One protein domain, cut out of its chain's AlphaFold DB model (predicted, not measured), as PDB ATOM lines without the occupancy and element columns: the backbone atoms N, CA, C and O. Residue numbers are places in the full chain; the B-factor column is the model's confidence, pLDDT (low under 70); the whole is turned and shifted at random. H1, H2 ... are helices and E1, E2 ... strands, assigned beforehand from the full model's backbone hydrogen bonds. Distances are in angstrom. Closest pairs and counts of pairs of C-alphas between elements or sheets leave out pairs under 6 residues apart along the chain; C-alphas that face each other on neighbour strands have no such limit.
ATOM      1  N   GLU A   7     -19.326  55.975  -5.508       82.50
ATOM      2  CA  GLU A   7     -20.568  55.901  -4.733       82.50
ATOM      3  C   GLU A   7     -21.674  56.694  -5.427       82.50
ATOM      4  O   GLU A   7     -21.616  57.921  -5.480       82.50
ATOM      5  N   GLY A   8     -22.694  56.012  -5.966       77.69
ATOM      6  CA  GLY A   8     -23.870  56.673  -6.551       77.69
ATOM      7  C   GLY A   8     -23.522  57.739  -7.600       77.69
ATOM      8  O   GLY A   8     -24.077  58.835  -7.552       77.69
ATOM      9  N   ASN A   9     -22.578  57.431  -8.500       83.31
ATOM     10  CA  ASN A   9     -21.991  58.312  -9.526       83.31
ATOM     11  C   ASN A   9     -21.033  59.415  -9.041       83.31
ATOM     12  O   ASN A   9     -20.730  60.330  -9.804       83.31
ATOM     13  N   LYS A  10     -20.530  59.351  -7.807       86.50
ATOM     14  CA  LYS A  10     -19.461  60.244  -7.346       86.50
ATOM     15  C   LYS A  10     -18.196  59.459  -7.051       86.50
ATOM     16  O   LYS A  10     -18.237  58.502  -6.279       86.50
ATOM     17  N   ASP A  11     -17.086  59.895  -7.634       89.25
ATOM     18  CA  ASP A  11     -15.764  59.394  -7.283       89.25
ATOM     19  C   ASP A  11     -15.425  59.773  -5.841       89.25
ATOM     20  O   ASP A  11     -15.660  60.901  -5.391       89.25
ATOM     21  N   CYS A  12     -14.861  58.824  -5.104       90.94
ATOM     22  CA  CYS A  12     -14.268  59.108  -3.815       90.94
ATOM     23  C   CYS A  12     -13.045  60.012  -4.013       90.94
ATOM     24  O   CYS A  12     -12.189  59.764  -4.857       90.94
ATOM     25  N   THR A  13     -12.946  61.076  -3.222       87.75
ATOM     26  CA  THR A  13     -11.819  62.017  -3.278       87.75
ATOM     27  C   THR A  13     -10.817  61.816  -2.144       87.75
ATOM     28  O   THR A  13      -9.825  62.545  -2.087       87.75
ATOM     29  N   GLU A  14     -11.065  60.846  -1.260       93.31
ATOM     30  CA  GLU A  14     -10.221  60.555  -0.103       93.31
ATOM     31  C   GLU A  14      -8.887  59.916  -0.512       93.31
ATOM     32  O   GLU A  14      -8.732  59.349  -1.601       93.31
ATOM     33  N   GLU A  15      -7.906  60.012   0.381       93.50
ATOM     34  CA  GLU A  15      -6.608  59.381   0.181       93.50
ATOM     35  C   GLU A  15      -6.732  57.854   0.257       93.50
ATOM     36  O   GLU A  15      -7.384  57.294   1.142       93.50
ATOM     37  N   ALA A  16      -6.121  57.169  -0.706       93.56
ATOM     38  CA  ALA A  16      -6.038  55.723  -0.702       93.56
ATOM     39  C   ALA A  16      -4.971  55.259   0.284       93.56
ATOM     40  O   ALA A  16      -3.807  55.639   0.175       93.56
ATOM     41  N   THR A  17      -5.387  54.389   1.194       93.69
ATOM     42  CA  THR A  17      -4.541  53.762   2.214       93.69
ATOM     43  C   THR A  17      -4.425  52.253   2.011       93.69
ATOM     44  O   THR A  17      -3.645  51.599   2.694       93.69
ATOM     45  N   HIS A  18      -5.199  51.688   1.083       94.00
ATOM     46  CA  HIS A  18      -5.230  50.264   0.777       94.00
ATOM     47  C   HIS A  18      -5.167  50.047  -0.734       94.00
ATOM     48  O   HIS A  18      -5.665  50.864  -1.516       94.00
ATOM     49  N   VAL A  19      -4.606  48.911  -1.128       93.81
ATOM     50  CA  VAL A  19      -4.684  48.368  -2.486       93.81
ATOM     51  C   VAL A  19      -5.330  46.995  -2.403       93.81
ATOM     52  O   VAL A  19      -5.077  46.234  -1.468       93.81
ATOM     53  N   GLY A  20      -6.228  46.693  -3.331       92.56
ATOM     54  CA  GLY A  20      -6.943  45.428  -3.303       92.56
ATOM     55  C   GLY A  20      -7.749  45.172  -4.553       92.56
ATOM     56  O   GLY A  20      -7.836  46.003  -5.444       92.56
ATOM     57  N   THR A  21      -8.349  43.995  -4.609       92.94
ATOM     58  CA  THR A  21      -9.135  43.535  -5.745       92.94
ATOM     59  C   THR A  21     -10.629  43.638  -5.449       92.94
ATOM     60  O   THR A  21     -11.081  43.305  -4.348       92.94
ATOM     61  N   VAL A  22     -11.409  44.067  -6.440       90.56
ATOM     62  CA  VAL A  22     -12.878  44.067  -6.412       90.56
ATOM     63  C   VAL A  22     -13.432  43.265  -7.581       90.56
ATOM     64  O   VAL A  22     -12.853  43.242  -8.666       90.56
ATOM     65  N   LEU A  23     -14.575  42.614  -7.368       86.69
ATOM     66  CA  LEU A  23     -15.304  41.930  -8.432       86.69
ATOM     67  C   LEU A  23     -16.244  42.914  -9.133       86.69
ATOM     68  O   LEU A  23     -17.168  43.448  -8.518       86.69
ATOM     69  N   THR A  24     -16.031  43.123 -10.427       81.00
ATOM     70  CA  THR A  24     -16.890  43.944 -11.284       81.00
ATOM     71  C   THR A  24     -17.794  43.072 -12.146       81.00
ATOM     72  O   THR A  24     -17.477  41.922 -12.449       81.00
ATOM     73  N   MET A  25     -18.941  43.623 -12.547       78.06
ATOM     74  CA  MET A  25     -19.937  42.890 -13.336       78.06
ATOM     75  C   MET A  25     -19.509  42.630 -14.791       78.06
ATOM     76  O   MET A  25     -20.060  41.724 -15.404       78.06
ATOM     77  N   ASN A  26     -18.554  43.397 -15.334       77.06
ATOM     78  CA  ASN A  26     -18.161  43.330 -16.748       77.06
ATOM     79  C   ASN A  26     -16.749  42.766 -16.967       77.06
ATOM     80  O   ASN A  26     -16.560  41.957 -17.870       77.06
ATOM     81  N   ASP A  27     -15.779  43.158 -16.140       73.00
ATOM     82  CA  ASP A  27     -14.351  42.887 -16.371       73.00
ATOM     83  C   ASP A  27     -13.775  41.840 -15.404       73.00
ATOM     84  O   ASP A  27     -12.589  41.517 -15.438       73.00
ATOM     85  N   GLY A  28     -14.617  41.272 -14.533       83.31
ATOM     86  CA  GLY A  28     -14.186  40.324 -13.514       83.31
ATOM     87  C   GLY A  28     -13.452  41.012 -12.363       83.31
ATOM     88  O   GLY A  28     -13.873  42.069 -11.885       83.31
ATOM     89  N   LEU A  29     -12.400  40.371 -11.859       89.00
ATOM     90  CA  LEU A  29     -11.603  40.864 -10.738       89.00
ATOM     91  C   LEU A  29     -10.619  41.939 -11.220       89.00
ATOM     92  O   LEU A  29      -9.766  41.650 -12.054       89.00
ATOM     93  N   ILE A  30     -10.714  43.153 -10.674       90.81
ATOM     94  CA  ILE A  30      -9.792  44.262 -10.972       90.81
ATOM     95  C   ILE A  30      -9.104  44.748  -9.701       90.81
ATOM     96  O   ILE A  30      -9.710  44.739  -8.631       90.81
ATOM     97  N   GLU A  31      -7.864  45.214  -9.822       91.75
ATOM     98  CA  GLU A  31      -7.138  45.865  -8.729       91.75
ATOM     99  C   GLU A  31      -7.474  47.362  -8.675       91.75
ATOM    100  O   GLU A  31      -7.507  48.044  -9.700       91.75
ATOM    101  N   VAL A  32      -7.747  47.873  -7.475       92.38
ATOM    102  CA  VAL A  32      -8.112  49.264  -7.212       92.38
ATOM    103  C   VAL A  32      -7.498  49.760  -5.906       92.38
ATOM    104  O   VAL A  32      -7.284  49.015  -4.947       92.38
ATOM    105  N   LEU A  33      -7.284  51.067  -5.850       94.19
ATOM    106  CA  LEU A  33      -6.902  51.783  -4.643       94.19
ATOM    107  C   LEU A  33      -8.143  52.205  -3.848       94.19
ATOM    108  O   LEU A  33      -9.094  52.772  -4.393       94.19
ATOM    109  N   ALA A  34      -8.126  51.984  -2.536       93.56
ATOM    110  CA  ALA A  34      -9.241  52.284  -1.644       93.56
ATOM    111  C   ALA A  34      -8.800  53.108  -0.426       93.56
ATOM    112  O   ALA A  34      -7.715  52.904   0.123       93.56
ATOM    113  N   CYS A  35      -9.652  54.036   0.021       94.12
ATOM    114  CA  CYS A  35      -9.512  54.609   1.358       94.12
ATOM    115  C   CYS A  35      -9.938  53.570   2.406       94.12
ATOM    116  O   CYS A  35     -10.550  52.546   2.087       94.12
ATOM    117  N   GLU A  36      -9.658  53.841   3.679       93.19
ATOM    118  CA  GLU A  36      -9.972  52.923   4.780       93.19
ATOM    119  C   GLU A  36     -11.462  52.551   4.844       93.19
ATOM    120  O   GLU A  36     -11.818  51.392   5.077       93.19
ATOM    121  N   LYS A  37     -12.354  53.506   4.566       92.75
ATOM    122  CA  LYS A  37     -13.802  53.271   4.560       92.75
ATOM    123  C   LYS A  37     -14.223  52.295   3.459       92.75
ATOM    124  O   LYS A  37     -15.081  51.443   3.695       92.75
ATOM    125  N   HIS A  38     -13.664  52.419   2.254       92.75
ATOM    126  CA  HIS A  38     -14.002  51.536   1.131       92.75
ATOM    127  C   HIS A  38     -13.299  50.185   1.217       92.75
ATOM    128  O   HIS A  38     -13.898  49.190   0.820       92.75
ATOM    129  N   ALA A  39     -12.109  50.127   1.813       91.44
ATOM    130  CA  ALA A  39     -11.395  48.878   2.056       91.44
ATOM    131  C   ALA A  39     -12.142  47.941   3.024       91.44
ATOM    132  O   ALA A  39     -12.076  46.725   2.893       91.44
ATOM    133  N   ASN A  40     -12.916  48.497   3.963       90.06
ATOM    134  CA  ASN A  40     -13.735  47.725   4.906       90.06
ATOM    135  C   ASN A  40     -15.076  47.226   4.325       90.06
ATOM    136  O   ASN A  40     -15.886  46.632   5.044       90.06
ATOM    137  N   ARG A  41     -15.372  47.478   3.044       88.75
ATOM    138  CA  ARG A  41     -16.628  47.026   2.427       88.75
ATOM    139  C   ARG A  41     -16.588  45.542   2.091       88.75
ATOM    140  O   ARG A  41     -15.574  45.000   1.662       88.75
ATOM    141  N   LYS A  42     -17.751  44.892   2.198       82.69
ATOM    142  CA  LYS A  42     -17.924  43.519   1.707       82.69
ATOM    143  C   LYS A  42     -17.652  43.476   0.200       82.69
ATOM    144  O   LYS A  42     -18.285  44.214  -0.548       82.69
ATOM    145  N   GLY A  43     -16.744  42.596  -0.217       84.62
ATOM    146  CA  GLY A  43     -16.359  42.418  -1.621       84.62
ATOM    147  C   GLY A  43     -15.067  43.131  -2.036       84.62
ATOM    148  O   GLY A  43     -14.688  43.021  -3.198       84.62
ATOM    149  N   PHE A  44     -14.392  43.824  -1.113       91.38
ATOM    150  CA  PHE A  44     -13.019  44.291  -1.297       91.38
ATOM    151  C   PHE A  44     -12.042  43.300  -0.655       91.38
ATOM    152  O   PHE A  44     -12.205  42.932   0.509       91.38
ATOM    153  N   PHE A  45     -11.031  42.872  -1.410       90.81
ATOM    154  CA  PHE A  45     -10.002  41.939  -0.949       90.81
ATOM    155  C   PHE A  45      -8.630  42.575  -1.140       90.81
ATOM    156  O   PHE A  45      -8.098  42.579  -2.245       90.81
ATOM    157  N   GLY A  46      -8.062  43.143  -0.081       90.06
ATOM    158  CA  GLY A  46      -6.814  43.891  -0.184       90.06
ATOM    159  C   GLY A  46      -6.070  44.030   1.129       90.06
ATOM    160  O   GLY A  46      -6.508  43.542   2.171       90.06
ATOM    161  N   GLU A  47      -4.951  44.738   1.064       92.25
ATOM    162  CA  GLU A  47      -4.071  45.019   2.191       92.25
ATOM    163  C   GLU A  47      -3.824  46.524   2.341       92.25
ATOM    164  O   GLU A  47      -4.022  47.312   1.410       92.25
ATOM    165  N   LYS A  48      -3.420  46.941   3.547       91.00
ATOM    166  CA  LYS A  48      -2.939  48.308   3.769       91.00
ATOM    167  C   LYS A  48      -1.700  48.518   2.914       91.00
ATOM    168  O   LYS A  48      -0.793  47.688   2.941       91.00
ATOM    169  N   LEU A  49      -1.655  49.640   2.200       87.69
ATOM    170  CA  LEU A  49      -0.426  50.115   1.584       87.69
ATOM    171  C   LEU A  49       0.586  50.236   2.718       87.69
ATOM    172  O   LEU A  49       0.384  51.017   3.648       87.69
TER     173      LEU A  49
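This is residues 7 to 49 of the 55 residues of an uncharacterized protein of Bacillus cereus VD184 (UniProt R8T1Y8). The model is a small, twisted three-stranded sheet, in which the long hairpin of E1 and E2 has the shorter E3 beside E1, and a single short helix, H1, covers part of one face. A stretch with no named element, residues 7 to 17, leads into E1. The printed part has 43 residues, with the order E1, E2, H1, E3 along the chain; the sheet's order is E2, E1, E3, all antiparallel, and the class is mostly strand. It is compact, with a radius of gyration of the C-alphas of 10.1 A and spans of 26 by 24 by 15 A.

Begin at Glu 7 and go on to C-alpha 18 at (-5.230, 50.264, 0.777), where E1, residues 18 to 24, begins and runs 17.9 A. E2, residues 28 to 34, runs 17.6 A. H1 follows at residues 36 to 39, and E3, residues 44 to 48, covers 12.0 A to C-alpha 48 at (-2.939, 48.308, 3.769).

Look first at the hairpin E1 and E2, antiparallel at 149 degrees, with N 24 and O 28 within hydrogen-bond range at 2.8 A. On the other side of E1, E3 is antiparallel to it at 169 degrees, with N 21 and O 45 at 2.8 A. The sheet is only just strongly twisted, its C-alphas up to 4.2 A off the best plane. H1 is on the sheet at a height of 8.6 A and only just over E1, with 3 of its 4 C-alphas falling on that strand; their closest C-alphas, His 18 and Ala 39, are 6.4 A apart. H1 is too short for an O i to N i+4 pair, and its one O i to N i+3 pair is not within range.

The C-alphas farthest apart, those of Asn 26 and Leu 49, are 26.4 A apart. The printed part has no cut, and the links E1 to E2, E2 to H1 and H1 to E3 are tight. The mean pLDDT of the printed part is 88.8, and no printed residue is under 70.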